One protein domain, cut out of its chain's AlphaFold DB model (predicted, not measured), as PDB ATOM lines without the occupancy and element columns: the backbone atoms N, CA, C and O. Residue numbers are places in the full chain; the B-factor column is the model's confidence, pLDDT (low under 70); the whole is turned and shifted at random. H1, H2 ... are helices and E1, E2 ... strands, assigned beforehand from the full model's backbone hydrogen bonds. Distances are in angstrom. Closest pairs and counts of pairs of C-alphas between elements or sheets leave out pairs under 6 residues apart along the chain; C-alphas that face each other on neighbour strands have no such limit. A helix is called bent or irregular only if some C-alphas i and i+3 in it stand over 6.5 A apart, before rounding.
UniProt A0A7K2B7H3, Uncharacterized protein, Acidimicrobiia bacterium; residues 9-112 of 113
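This is residues 9 to 112 of the 113 residues of an uncharacterized protein of Acidimicrobiia bacterium (UniProt A0A7K2B7H3). A strongly twisted sheet of five strands forms the largest part, and a smaller three-strand sheet meets its E6 edge through E3. Helices H1 and H2 cover one face of the small sheet and reach across to the large one, while short H3 near the last printed residue only grazes the large sheet. The 104 printed residues include eight named strands and three named helices, in the order E1 E2 E3 H1 E4 E5 H2 E6 E7 E8 H3; the class is mixed. Both sheets are antiparallel, in the orders E4 E5 E8 E7 E6 and E1 E2 E3. The whole is compact and rounded, with a radius of gyration of the C-alphas of 12.3 A and spans of 31 by 31 by 24 A.

In the large sheet, E4, residues 44 to 51, bends by 56 degrees at residue 47 and forms a hairpin with E5, residues 59 to 65, with N 47 and O 62 at 2.8 A. E8, residues 98 to 102, is the next neighbour of E5, with N 61 and O 100 at 2.8 A. E6, residues 83 to 86, E7, residues 89 to 93, and E8 form a meander, each strand the antiparallel neighbour of the one before; N 83 and O 91 are 2.8 A apart, N 99 and O 92 also 2.8 A. E1, residues 9 to 12, E2, residues 15 to 20, and E3, residues 25 to 28, form a second meander, with N 10 and O 17 at 2.9 A and N 18 and O 27 at 2.8 A. The closest C-alphas of E3 and E6 are those of Met 25 and Arg 84, 4.7 A apart. H1, residues 33 to 40, has a height of 7.9 A over the small sheet and runs across its strands, at 74 degrees to E3 on the local plane. H2, residues 68 to 76, lies on the same face at a height of 10.9 A and is irregular, C-alphas 69 and 72 being 7.3 A apart. H1 and H2 are close but not clearly touching, with C-alphas 40 and 73 at 5.9 A. H3, residues 107 to 110, and E8 are near each other. In H1 every O i to N i+4 pair is within hydrogen-bond range; in H2 it is 0 of 5, with 3 of 6 O i to N i+3 pairs; H3 is too short for an i+4 pair.

E4 measures 20.2 A from first to last C-alpha, E5 19.9 A, E2 16.2 A and H2 15.9 A. E1 begins at C-alpha 9, (325.062, 143.874, 335.321), E4 begins at C-alpha 44, (338.155, 145.068, 351.693), and H3 ends at C-alpha 110, (329.401, 151.778, 360.792).

The C-alphas of Gly 14 and Ile 53 are the two farthest apart, at 33.0 A. The printed part has no cut and no long link. Its mean pLDDT is 86.9, and residue 54 and residues 105 to 112 are under 70.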
ATOM      1  N   THR A   9     325.274 144.666 334.101       91.50
ATOM      2  CA  THR A   9     325.062 143.874 335.321       91.50
ATOM      3  C   THR A   9     326.223 142.913 335.521       91.50
ATOM      4  O   THR A   9     326.511 142.102 334.643       91.50
ATOM      5  N   VAL A  10     326.857 142.963 336.691       90.25
ATOM      6  CA  VAL A  10     327.962 142.077 337.072       90.25
ATOM      7  C   VAL A  10     327.641 141.428 338.413       90.25
ATOM      8  O   VAL A  10     327.189 142.095 339.340       90.25
ATOM      9  N   ILE A  11     327.879 140.122 338.536       89.12
ATOM     10  CA  ILE A  11     327.753 139.411 339.813       89.12
ATOM     11  C   ILE A  11     329.135 139.326 340.466       89.12
ATOM     12  O   ILE A  11     330.060 138.765 339.873       89.12
ATOM     13  N   ARG A  12     329.273 139.871 341.679       86.31
ATOM     14  CA  ARG A  12     330.483 139.795 342.516       86.31
ATOM     15  C   ARG A  12     330.104 139.565 343.964       86.31
ATOM     16  O   ARG A  12     329.166 140.186 344.450       86.31
ATOM     17  N   ASN A  13     330.798 138.650 344.635       74.94
ATOM     18  CA  ASN A  13     330.545 138.309 346.040       74.94
ATOM     19  C   ASN A  13     329.064 137.996 346.341       74.94
ATOM     20  O   ASN A  13     328.515 138.391 347.364       74.94
ATOM     21  N   GLY A  14     328.378 137.324 345.405       81.06
ATOM     22  CA  GLY A  14     326.948 137.011 345.527       81.06
ATOM     23  C   GLY A  14     326.009 138.220 345.399       81.06
ATOM     24  O   GLY A  14     324.813 138.097 345.653       81.06
ATOM     25  N   VAL A  15     326.526 139.382 344.996       86.06
ATOM     26  CA  VAL A  15     325.772 140.615 344.765       86.06
ATOM     27  C   VAL A  15     325.723 140.906 343.270       86.06
ATOM     28  O   VAL A  15     326.756 140.970 342.607       86.06
ATOM     29  N   ALA A  16     324.523 141.106 342.730       91.69
ATOM     30  CA  ALA A  16     324.353 141.606 341.371       91.69
ATOM     31  C   ALA A  16     324.386 143.139 341.387       91.69
ATOM     32  O   ALA A  16     323.431 143.784 341.828       91.69
ATOM     33  N   VAL A  17     325.496 143.693 340.912       92.81
ATOM     34  CA  VAL A  17     325.753 145.125 340.775       92.81
ATOM     35  C   VAL A  17     325.295 145.567 339.391       92.81
ATOM     36  O   VAL A  17     325.660 144.954 338.391       92.81
ATOM     37  N   VAL A  18     324.481 146.613 339.335       94.12
ATOM     38  CA  VAL A  18     323.948 147.194 338.103       94.12
ATOM     39  C   VAL A  18     324.490 148.608 337.973       94.12
ATOM     40  O   VAL A  18     324.174 149.458 338.802       94.12
ATOM     41  N   THR A  19     325.278 148.878 336.941       93.56
ATOM     42  CA  THR A  19     325.826 150.209 336.663       93.56
ATOM     43  C   THR A  19     325.187 150.808 335.420       93.56
ATOM     44  O   THR A  19     324.887 150.116 334.449       93.56
ATOM     45  N   CYS A  20     324.962 152.118 335.448       93.31
ATOM     46  CA  CYS A  20     324.613 152.891 334.266       93.31
ATOM     47  C   CYS A  20     325.591 154.051 334.136       93.31
ATOM     48  O   CYS A  20     325.536 155.012 334.907       93.31
ATOM     49  N   GLU A  21     326.482 153.965 333.153       91.12
ATOM     50  CA  GLU A  21     327.487 154.997 332.908       91.12
ATOM     51  C   GLU A  21     326.860 156.305 332.437       91.12
ATOM     52  O   GLU A  21     327.335 157.375 332.800       91.12
ATOM     53  N   HIS A  22     325.754 156.266 331.696       90.81
ATOM     54  CA  HIS A  22     325.090 157.502 331.294       90.81
ATOM     55  C   HIS A  22     324.523 158.248 332.510       90.81
ATOM     56  O   HIS A  22     324.797 159.428 332.711       90.81
ATOM     57  N   CYS A  23     323.804 157.532 333.382       91.56
ATOM     58  CA  CYS A  23     323.166 158.121 334.560       91.56
ATOM     59  C   CYS A  23     324.157 158.353 335.724       91.56
ATOM     60  O   CYS A  23     323.806 159.026 336.689       91.56
ATOM     61  N   GLY A  24     325.368 157.781 335.667       92.50
ATOM     62  CA  GLY A  24     326.336 157.812 336.769       92.50
ATOM     63  C   GLY A  24     325.808 157.120 338.028       92.50
ATOM     64  O   GLY A  24     326.048 157.590 339.136       92.50
ATOM     65  N   MET A  25     325.037 156.042 337.862       94.25
ATOM     66  CA  MET A  25     324.351 155.345 338.954       94.25
ATOM     67  C   MET A  25     324.883 153.926 339.116       94.25
ATOM     68  O   MET A  25     325.157 153.247 338.123       94.25
ATOM     69  N   VAL A  26     324.933 153.460 340.359       94.31
ATOM     70  CA  VAL A  26     325.055 152.043 340.699       94.31
ATOM     71  C   VAL A  26     323.838 151.622 341.519       94.31
ATOM     72  O   VAL A  26     323.318 152.392 342.319       94.31
ATOM     73  N   ALA A  27     323.355 150.407 341.304       94.12
ATOM     74  CA  ALA A  27     322.283 149.798 342.073       94.12
ATOM     75  C   ALA A  27     322.603 148.325 342.332       94.12
ATOM     76  O   ALA A  27     323.461 147.734 341.675       94.12
ATOM     77  N   PHE A  28     321.881 147.716 343.265       92.94
ATOM     78  CA  PHE A  28     322.084 146.328 343.658       92.94
ATOM     79  C   PHE A  28     320.764 145.575 343.530       92.94
ATOM     80  O   PHE A  28     319.724 146.061 343.973       92.94
ATOM     81  N   ARG A  29     320.762 144.396 342.899       90.75
ATOM     82  CA  ARG A  29     319.537 143.582 342.869       90.75
ATOM     83  C   ARG A  29     319.315 142.937 344.234       90.75
ATOM     84  O   ARG A  29     320.246 142.384 344.815       90.75
ATOM     85  N   ASN A  30     318.064 142.958 344.694       86.94
ATOM     86  CA  ASN A  30     317.606 142.337 345.944       86.94
ATOM     87  C   ASN A  30     318.295 142.865 347.218       86.94
ATOM     88  O   ASN A  30     318.290 142.184 348.241       86.94
ATOM     89  N   ARG A  31     318.907 144.051 347.161       90.25
ATOM     90  CA  ARG A  31     319.528 144.733 348.302       90.25
ATOM     91  C   ARG A  31     319.275 146.230 348.187       90.25
ATOM     92  O   ARG A  31     319.160 146.747 347.077       90.25
ATOM     93  N   ASP A  32     319.204 146.910 349.322       90.81
ATOM     94  CA  ASP A  32     319.259 148.369 349.350       90.81
ATOM     95  C   ASP A  32     320.681 148.876 349.039       90.81
ATOM     96  O   ASP A  32     321.642 148.103 348.929       90.81
ATOM     97  N   SER A  33     320.819 150.191 348.859       90.69
ATOM     98  CA  SER A  33     322.087 150.834 348.500       90.69
ATOM     99  C   SER A  33     323.188 150.544 349.526       90.69
ATOM    100  O   SER A  33     324.312 150.204 349.158       90.69
ATOM    101  N   PHE A  34     322.861 150.625 350.819       89.44
ATOM    102  CA  PHE A  34     323.815 150.412 351.908       89.44
ATOM    103  C   PHE A  34     324.248 148.951 352.031       89.44
ATOM    104  O   PHE A  34     325.444 148.673 352.076       89.44
ATOM    105  N   GLY A  35     323.307 148.009 352.052       89.31
ATOM    106  CA  GLY A  35     323.581 146.578 352.134       89.31
ATOM    107  C   GLY A  35     324.270 146.036 350.884       89.31
ATOM    108  O   GLY A  35     325.063 145.099 350.975       89.31
ATOM    109  N   GLY A  36     324.010 146.636 349.721       91.25
ATOM    110  CA  GLY A  36     324.740 146.370 348.488       91.25
ATOM    111  C   GLY A  36     326.198 146.824 348.552       91.25
ATOM    112  O   GLY A  36     327.095 146.023 348.285       91.25
ATOM    113  N   VAL A  37     326.449 148.067 348.980       91.12
ATOM    114  CA  VAL A  37     327.810 148.591 349.188       91.12
ATOM    115  C   VAL A  37     328.555 147.793 350.256       91.12
ATOM    116  O   VAL A  37     329.680 147.370 350.012       91.12
ATOM    117  N   ALA A  38     327.938 147.521 351.406       89.44
ATOM    118  CA  ALA A  38     328.566 146.755 352.480       89.44
ATOM    119  C   ALA A  38     328.988 145.353 352.015       89.44
ATOM    120  O   ALA A  38     330.097 144.914 352.304       89.44
ATOM    121  N   ALA A  39     328.135 144.669 351.246       89.88
ATOM    122  CA  ALA A  39     328.463 143.359 350.694       89.88
ATOM    123  C   ALA A  39     329.561 143.430 349.615       89.88
ATOM    124  O   ALA A  39     330.432 142.563 349.571       89.88
ATOM    125  N   LEU A  40     329.567 144.475 348.779       89.25
ATOM    126  CA  LEU A  40     330.612 144.691 347.773       89.25
ATOM    127  C   LEU A  40     331.986 144.966 348.415       89.25
ATOM    128  O   LEU A  40     333.008 144.539 347.886       89.25
ATOM    129  N   PHE A  41     332.006 145.643 349.565       90.81
ATOM    130  CA  PHE A  41     333.218 146.035 350.290       90.81
ATOM    131  C   PHE A  41     333.634 145.020 351.375       90.81
ATOM    132  O   PHE A  41     334.630 145.245 352.058       90.81
ATOM    133  N   ALA A  42     332.910 143.906 351.542       89.31
ATOM    134  CA  ALA A  42     333.096 142.969 352.657       89.31
ATOM    135  C   ALA A  42     334.521 142.386 352.760       89.31
ATOM    136  O   ALA A  42     335.041 142.224 353.863       89.31
ATOM    137  N   ASP A  43     335.171 142.134 351.621       89.69
ATOM    138  CA  ASP A  43     336.536 141.589 351.557       89.69
ATOM    139  C   ASP A  43     337.622 142.677 351.494       89.69
ATOM    140  O   ASP A  43     338.789 142.411 351.193       89.69
ATOM    141  N   TYR A  44     337.253 143.931 351.759       91.94
ATOM    142  CA  TYR A  44     338.155 145.068 351.693       91.94
ATOM    143  C   TYR A  44     338.429 145.622 353.085       91.94
ATOM    144  O   TYR A  44     337.621 145.553 354.010       91.94
ATOM    145  N   ARG A  45     339.616 146.201 353.238       92.75
ATOM    146  CA  ARG A  45     340.047 146.876 354.457       92.75
ATOM    147  C   ARG A  45     340.154 148.361 354.193       92.75
ATOM    148  O   ARG A  45     340.764 148.770 353.207       92.75
ATOM    149  N   LEU A  46     339.589 149.154 355.095       93.56
ATOM    150  CA  LEU A  46     339.807 150.592 355.112       93.56
ATOM    151  C   LEU A  46     341.303 150.862 355.322       93.56
ATOM    152  O   LEU A  46     341.891 150.383 356.289       93.56
ATOM    153  N   VAL A  47     341.912 151.618 354.413       94.12
ATOM    154  CA  VAL A  47     343.336 151.985 354.465       94.12
ATOM    155  C   VAL A  47     343.561 153.481 354.656       94.12
ATOM    156  O   VAL A  47     344.676 153.892 354.960       94.12
ATOM    157  N   GLY A  48     342.524 154.305 354.499       90.62
ATOM    158  CA  GLY A  48     342.636 155.740 354.714       90.62
ATOM    159  C   GLY A  48     341.313 156.477 354.576       90.62
ATOM    160  O   GLY A  48     340.356 155.972 353.986       90.62
ATOM    161  N   ARG A  49     341.290 157.691 355.124       91.25
ATOM    162  CA  ARG A  49     340.212 158.671 354.979       91.25
ATOM    163  C   ARG A  49     340.831 160.002 354.590       91.25
ATOM    164  O   ARG A  49     341.879 160.357 355.127       91.25
ATOM    165  N   VAL A  50     340.206 160.712 353.665       86.94
ATOM    166  CA  VAL A  50     340.634 162.048 353.246       86.94
ATOM    167  C   VAL A  50     339.425 162.959 353.108       86.94
ATOM    168  O   VAL A  50     338.344 162.519 352.707       86.94
ATOM    169  N   GLU A  51     339.613 164.236 353.425       83.81
ATOM    170  CA  GLU A  51     338.624 165.258 353.103       83.81
ATOM    171  C   GLU A  51     338.475 165.355 351.580       83.81
ATOM    172  O   GLU A  51     339.452 165.331 350.824       83.81
ATOM    173  N   ALA A  52     337.232 165.399 351.119       78.81
ATOM    174  CA  ALA A  52     336.927 165.348 349.704       78.81
ATOM    175  C   ALA A  52     337.141 166.711 349.026       78.81
ATOM    176  O   ALA A  52     336.294 167.595 349.119       78.81
ATOM    177  N   ILE A  53     338.209 166.856 348.237       71.06
ATOM    178  CA  ILE A  53     338.347 167.977 347.293       71.06
ATOM    179  C   ILE A  53     337.801 167.515 345.933       71.06
ATOM    180  O   ILE A  53     338.502 166.880 345.150       71.06
ATOM    181  N   GLY A  54     336.516 167.781 345.674       69.56
ATOM    182  CA  GLY A  54     335.861 167.490 344.386       69.56
ATOM    183  C   GLY A  54     335.123 166.148 344.278       69.56
ATOM    184  O   GLY A  54     334.561 165.857 343.222       69.56
ATOM    185  N   ALA A  55     335.067 165.337 345.343       74.75
ATOM    186  CA  ALA A  55     334.151 164.193 345.390       74.75
ATOM    187  C   ALA A  55     332.713 164.648 345.736       74.75
ATOM    188  O   ALA A  55     332.520 165.743 346.264       74.75
ATOM    189  N   PRO A  56     331.675 163.827 345.478       78.75
ATOM    190  CA  PRO A  56     330.280 164.223 345.721       78.75
ATOM    191  C   PRO A  56     329.887 164.340 347.214       78.75
ATOM    192  O   PRO A  56     328.821 164.885 347.534       78.75
ATOM    193  N   GLY A  57     330.714 163.784 348.108       78.56
ATOM    194  CA  GLY A  57     330.573 163.790 349.569       78.56
ATOM    195  C   GLY A  57     331.618 164.673 350.260       78.56
ATOM    196  O   GLY A  57     332.451 165.264 349.587       78.56
ATOM    197  N   GLY A  58     331.566 164.761 351.594       81.94
ATOM    198  CA  GLY A  58     332.524 165.554 352.392       81.94
ATOM    199  C   GLY A  58     333.781 164.781 352.811       81.94
ATOM    200  O   GLY A  58     334.825 165.371 353.064       81.94
ATOM    201  N   GLU A  59     333.698 163.451 352.832       88.00
ATOM    202  CA  GLU A  59     334.804 162.539 353.134       88.00
ATOM    203  C   GLU A  59     334.871 161.456 352.051       88.00
ATOM    204  O   GLU A  59     333.834 160.991 351.561       88.00
ATOM    205  N   VAL A  60     336.092 161.059 351.686       90.56
ATOM    206  CA  VAL A  60     336.370 159.873 350.874       90.56
ATOM    207  C   VAL A  60     337.128 158.860 351.718       90.56
ATOM    208  O   VAL A  60     338.187 159.145 352.274       90.56
ATOM    209  N   MET A  61     336.601 157.646 351.764       92.50
ATOM    210  CA  MET A  61     337.227 156.495 352.395       92.50
ATOM    211  C   MET A  61     337.818 155.575 351.330       92.50
ATOM    212  O   MET A  61     337.140 155.231 350.360       92.50
ATOM    213  N   ALA A  62     339.070 155.166 351.518       93.25
ATOM    214  CA  ALA A  62     339.788 154.288 350.603       93.25
ATOM    215  C   ALA A  62     339.905 152.876 351.179       93.25
ATOM    216  O   ALA A  62     340.347 152.684 352.312       93.25
ATOM    217  N   PHE A  63     339.550 151.886 350.370       94.50
ATOM    218  CA  PHE A  63     339.472 150.484 350.742       94.50
ATOM    219  C   PHE A  63     340.346 149.645 349.815       94.50
ATOM    220  O   PHE A  63     340.173 149.654 348.598       94.50
ATOM    221  N   ARG A  64     341.282 148.884 350.383       94.44
ATOM    222  CA  ARG A  64     342.136 147.957 349.631       94.44
ATOM    223  C   ARG A  64     341.628 146.522 349.809       94.44
ATOM    224  O   ARG A  64     341.198 146.195 350.916       94.44
ATOM    225  N   PRO A  65     341.699 145.659 348.780       92.06
ATOM    226  CA  PRO A  65     341.421 144.236 348.946       92.06
ATOM    227  C   PRO A  65     342.257 143.648 350.089       92.06
ATOM    228  O   PRO A  65     343.453 143.937 350.184       92.06
ATOM    229  N   ALA A  66     341.651 142.829 350.952       89.06
ATOM    230  CA  ALA A  66     342.375 142.167 352.037       89.06
ATOM    231  C   ALA A  66     343.424 141.183 351.498       89.06
ATOM    232  O   ALA A  66     344.503 141.038 352.079       89.06
ATOM    233  N   ARG A  67     343.120 140.528 350.373       88.50
ATOM    234  CA  ARG A  67     344.044 139.687 349.608       88.50
ATOM    235  C   ARG A  67     344.008 140.080 348.129       88.50
ATOM    236  O   ARG A  67     342.977 140.544 347.644       88.50
ATOM    237  N   PRO A  68     345.086 139.839 347.361       84.62
ATOM    238  CA  PRO A  68     345.094 140.107 345.919       84.62
ATOM    239  C   PRO A  68     343.973 139.399 345.139       84.62
ATOM    240  O   PRO A  68     343.515 139.923 344.128       84.62
ATOM    241  N   SER A  69     343.514 138.237 345.620       85.19
ATOM    242  CA  SER A  69     342.390 137.475 345.057       85.19
ATOM    243  C   SER A  69     341.037 138.182 345.172       85.19
ATOM    244  O   SER A  69     340.126 137.882 344.407       85.19
ATOM    245  N   ASP A  70     340.900 139.140 346.090       84.94
ATOM    246  CA  ASP A  70     339.603 139.713 346.477       84.94
ATOM    247  C   ASP A  70     339.242 140.945 345.620       84.94
ATOM    248  O   ASP A  70     338.254 141.645 345.847       84.94
ATOM    249  N   ARG A  71     340.034 141.205 344.570       85.88
ATOM    250  CA  ARG A  71     339.884 142.337 343.639       85.88
ATOM    251  C   ARG A  71     338.617 142.298 342.787       85.88
ATOM    252  O   ARG A  71     338.298 143.288 342.142       85.88
ATOM    253  N   SER A  72     337.879 141.189 342.804       84.62
ATOM    254  CA  SER A  72     336.745 140.957 341.904       84.62
ATOM    255  C   SER A  72     335.649 142.031 342.001       84.62
ATOM    256  O   SER A  72     335.025 142.356 340.992       84.62
ATOM    257  N   ALA A  73     335.440 142.626 343.182       83.38
ATOM    258  CA  ALA A  73     334.496 143.723 343.396       83.38
ATOM    259  C   ALA A  73     334.849 144.996 342.603       83.38
ATOM    260  O   ALA A  73     333.948 145.736 342.212       83.38
ATOM    261  N   MET A  74     336.133 145.234 342.316       87.06
ATOM    262  CA  MET A  74     336.568 146.372 341.500       87.06
ATOM    263  C   MET A  74     336.061 146.262 340.064       87.06
ATOM    264  O   MET A  74     335.660 147.266 339.486       87.06
ATOM    265  N   ASP A  75     335.980 145.047 339.521       87.38
ATOM    266  CA  ASP A  75     335.484 144.811 338.161       87.38
ATOM    267  C   ASP A  75     333.979 145.093 338.016       87.38
ATOM    268  O   ASP A  75     333.464 145.149 336.902       87.38
ATOM    269  N   ALA A  76     333.244 145.235 339.127       88.62
ATOM    270  CA  ALA A  76     331.820 145.564 339.095       88.62
ATOM    271  C   ALA A  76     331.551 147.060 338.871       88.62
ATOM    272  O   ALA A  76     330.433 147.426 338.506       88.62
ATOM    273  N   ILE A  77     332.548 147.918 339.108       90.81
ATOM    274  CA  ILE A  77     332.424 149.373 339.021       90.81
ATOM    275  C   ILE A  77     333.412 149.882 337.966       90.81
ATOM    276  O   ILE A  77     334.615 149.647 338.109       90.81
ATOM    277  N   PRO A  78     332.953 150.592 336.921       90.25
ATOM    278  CA  PRO A  78     333.858 151.208 335.959       90.25
ATOM    279  C   PRO A  78     334.875 152.138 336.647       90.25
ATOM    280  O   PRO A  78     334.507 152.869 337.574       90.25
ATOM    281  N   PRO A  79     336.151 152.117 336.229       92.19
ATOM    282  CA  PRO A  79     337.215 152.844 336.913       92.19
ATOM    283  C   PRO A  79     337.130 154.361 336.701       92.19
ATOM    284  O   PRO A  79     336.563 154.851 335.726       92.19
ATOM    285  N   HIS A  80     337.752 155.105 337.617       90.06
ATOM    286  CA  HIS A  80     338.002 156.550 337.558       90.06
ATOM    287  C   HIS A  80     336.757 157.443 337.474       90.06
ATOM    288  O   HIS A  80     336.851 158.617 337.115       90.06
ATOM    289  N   ARG A  81     335.585 156.918 337.845       91.31
ATOM    290  CA  ARG A  81     334.337 157.677 337.857       91.31
ATOM    291  C   ARG A  81     333.506 157.385 339.098       91.31
ATOM    292  O   ARG A  81     333.369 156.242 339.521       91.31
ATOM    293  N   TRP A  82     332.905 158.437 339.650       93.44
ATOM    294  CA  TRP A  82     331.941 158.319 340.739       93.44
ATOM    295  C   TRP A  82     330.587 157.829 340.232       93.44
ATOM    296  O   TRP A  82     329.987 158.437 339.343       93.44
ATOM    297  N   PHE A  83     330.086 156.772 340.862       94.62
ATOM    298  CA  PHE A  83     328.746 156.244 340.675       94.62
ATOM    299  C   PHE A  83     327.936 156.454 341.942       94.62
ATOM    300  O   PHE A  83     328.328 156.036 343.030       94.62
ATOM    301  N   ARG A  84     326.786 157.100 341.799       94.62
ATOM    302  CA  ARG A  84     325.850 157.317 342.892       94.62
ATOM    303  C   ARG A  84     325.101 156.019 343.189       94.62
ATOM    304  O   ARG A  84     324.384 155.520 342.322       94.62
ATOM    305  N   ALA A  85     325.280 155.489 344.394       92.94
ATOM    306  CA  ALA A  85     324.507 154.368 344.920       92.94
ATOM    307  C   ALA A  85     323.190 154.852 345.539       92.94
ATOM    308  O   ALA A  85     322.159 154.211 345.380       92.94
ATOM    309  N   ASP A  86     323.232 156.011 346.198       91.50
ATOM    310  CA  ASP A  86     322.104 156.634 346.891       91.50
ATOM    311  C   ASP A  86     322.243 158.170 346.883       91.50
ATOM    312  O   ASP A  86     323.286 158.686 346.489       91.50
ATOM    313  N   GLU A  87     321.248 158.934 347.341       88.75
ATOM    314  CA  GLU A  87     321.321 160.408 347.425       88.75
ATOM    315  C   GLU A  87     322.513 160.928 348.247       88.75
ATOM    316  O   GLU A  87     322.954 162.067 348.065       88.75
ATOM    317  N   HIS A  88     323.070 160.076 349.107       88.81
ATOM    318  CA  HIS A  88     324.155 160.403 350.023       88.81
ATOM    319  C   HIS A  88     325.347 159.445 349.963       88.81
ATOM    320  O   HIS A  88     326.236 159.548 350.816       88.81
ATOM    321  N   LEU A  89     325.383 158.534 348.986       91.06
ATOM    322  CA  LEU A  89     326.388 157.477 348.899       91.06
ATOM    323  C   LEU A  89     326.895 157.313 347.466       91.06
ATOM    324  O   LEU A  89     326.108 157.109 346.539       91.06
ATOM    325  N   TRP A  90     328.214 157.352 347.292       94.31
ATOM    326  CA  TRP A  90     328.870 157.183 345.998       94.31
ATOM    327  C   TRP A  90     330.048 156.227 346.102       94.31
ATOM    328  O   TRP A  90     330.791 156.252 347.079       94.31
ATOM    329  N   VAL A  91     330.247 155.433 345.056       94.31
ATOM    330  CA  VAL A  91     331.372 154.506 344.916       94.31
ATOM    331  C   VAL A  91     332.217 154.871 343.701       94.31
ATOM    332  O   VAL A  91     331.707 155.386 342.708       94.31
ATOM    333  N   CYS A  92     333.511 154.603 343.778       94.56
ATOM    334  CA  CYS A  92     334.465 154.734 342.681       94.56
ATOM    335  C   CYS A  92     335.564 153.681 342.866       94.56
ATOM    336  O   CYS A  92     335.666 153.058 343.924       94.56
ATOM    337  N   GLN A  93     336.387 153.472 341.847       93.19
ATOM    338  CA  GLN A  93     337.604 152.676 341.946       93.19
ATOM    339  C   GLN A  93     338.692 153.257 341.043       93.19
ATOM    340  O   GLN A  93     338.378 153.849 340.012       93.19
ATOM    341  N   ASP A  94     339.957 153.138 341.439       90.00
ATOM    342  CA  ASP A  94     341.106 153.722 340.722       90.00
ATOM    343  C   ASP A  94     342.051 152.671 340.107       90.00
ATOM    344  O   ASP A  94     343.186 152.970 339.739       90.00
ATOM    345  N   GLY A  95     341.602 151.420 340.031       89.56
ATOM    346  CA  GLY A  95     342.390 150.265 339.620       89.56
ATOM    347  C   GLY A  95     343.144 149.584 340.765       89.56
ATOM    348  O   GLY A  95     343.472 148.406 340.635       89.56
ATOM    349  N   SER A  96     343.353 150.247 341.909       90.00
ATOM    350  CA  SER A  96     344.044 149.680 343.082       90.00
ATOM    351  C   SER A  96     343.207 149.626 344.366       90.00
ATOM    352  O   SER A  96     343.406 148.726 345.188       90.00
ATOM    353  N   VAL A  97     342.283 150.567 344.558       92.88
ATOM    354  CA  VAL A  97     341.387 150.652 345.716       92.88
ATOM    355  C   VAL A  97     339.944 150.908 345.287       92.88
ATOM    356  O   VAL A  97     339.676 151.474 344.226       92.88
ATOM    357  N   LEU A  98     339.008 150.502 346.145       93.75
ATOM    358  CA  LEU A  98     337.637 150.994 346.122       93.75
ATOM    359  C   LEU A  98     337.556 152.274 346.951       93.75
ATOM    360  O   LEU A  98     338.136 152.373 348.032       93.75
ATOM    361  N   LEU A  99     336.813 153.249 346.454       93.81
ATOM    362  CA  LEU A  99     336.581 154.521 347.112       93.81
ATOM    363  C   LEU A  99     335.101 154.636 347.458       93.81
ATOM    364  O   LEU A  99     334.238 154.360 346.621       93.81
ATOM    365  N   LEU A 100     334.815 155.074 348.679       93.62
ATOM    366  CA  LEU A 100     333.468 155.380 349.137       93.62
ATOM    367  C   LEU A 100     333.409 156.845 349.552       93.62
ATOM    368  O   LEU A 100     334.129 157.256 350.457       93.62
ATOM    369  N   ALA A 101     332.543 157.620 348.911       92.31
ATOM    370  CA  ALA A 101     332.223 158.974 349.338       92.31
ATOM    371  C   ALA A 101     330.821 158.999 349.937       92.31
ATOM    372  O   ALA A 101     329.897 158.365 349.420       92.31
ATOM    373  N   HIS A 102     330.645 159.761 351.011       88.31
ATOM    374  CA  HIS A 102     329.339 159.932 351.632       88.31
ATOM    375  C   HIS A 102     329.136 161.342 352.179       88.31
ATOM    376  O   HIS A 102     330.077 162.107 352.400       88.31
ATOM    377  N   ARG A 103     327.868 161.684 352.418       82.75
ATOM    378  CA  ARG A 103     327.474 162.923 353.116       82.75
ATOM    379  C   ARG A 103     327.124 162.711 354.589       82.75
ATOM    380  O   ARG A 103     326.861 163.677 355.293       82.75
ATOM    381  N   PHE A 104     327.154 161.468 355.068       71.88
ATOM    382  CA  PHE A 104     326.810 161.125 356.447       71.88
ATOM    383  C   PHE A 104     328.047 160.841 357.301       71.88
ATOM    384  O   PHE A 104     328.637 159.780 357.132       71.88
ATOM    385  N   PRO A 105     328.393 161.667 358.299       61.62
ATOM    386  CA  PRO A 105     329.505 161.370 359.216       61.62
ATOM    387  C   PRO A 105     329.372 160.014 359.943       61.62
ATOM    388  O   PRO A 105     330.329 159.482 360.494       61.62
ATOM    389  N   GLN A 106     328.159 159.453 359.975       62.66
ATOM    390  CA  GLN A 106     327.818 158.209 360.664       62.66
ATOM    391  C   GLN A 106     328.298 156.952 359.915       62.66
ATOM    392  O   GLN A 106     328.568 155.931 360.546       62.66
ATOM    393  N   VAL A 107     328.448 157.024 358.586       62.41
ATOM    394  CA  VAL A 107     328.911 155.898 357.752       62.41
ATOM    395  C   VAL A 107     330.352 155.521 358.104       62.41
ATOM    396  O   VAL A 107     330.680 154.335 358.164       62.41
ATOM    397  N   SER A 108     331.175 156.507 358.465       58.56
ATOM    398  CA  SER A 108     332.548 156.308 358.934       58.56
ATOM    399  C   SER A 108     332.623 155.464 360.218       58.56
ATOM    400  O   SER A 108     333.610 154.751 360.391       58.56
ATOM    401  N   ARG A 109     331.586 155.492 361.079       58.88
ATOM    402  CA  ARG A 109     331.473 154.655 362.297       58.88
ATOM    403  C   ARG A 109     330.966 153.242 362.002       58.88
ATOM    404  O   ARG A 109     331.469 152.280 362.564       58.88
ATOM    405  N   MET A 110     329.979 153.095 361.114       61.31
ATOM    406  CA  MET A 110     329.401 151.778 360.792       61.31
ATOM    407  C   MET A 110     330.372 150.848 360.053       61.31
ATOM    408  O   MET A 110     330.296 149.635 360.222       61.31
ATOM    409  N   LEU A 111     331.283 151.399 359.246       61.66
ATOM    410  CA  LEU A 111     332.245 150.620 358.458       61.66
ATOM    411  C   LEU A 111     333.563 150.319 359.201       61.66
ATOM    412  O   LEU A 111     334.528 149.882 358.578       61.66
ATOM    413  N   GLY A 112     333.599 150.506 360.526       51.47
ATOM    414  CA  GLY A 112     334.731 150.123 361.372       51.47
ATOM    415  C   GLY A 112     335.793 151.211 361.538       51.47
ATOM    416  O   GLY A 112     336.937 151.038 361.118       51.47
TER     417      GLY A 112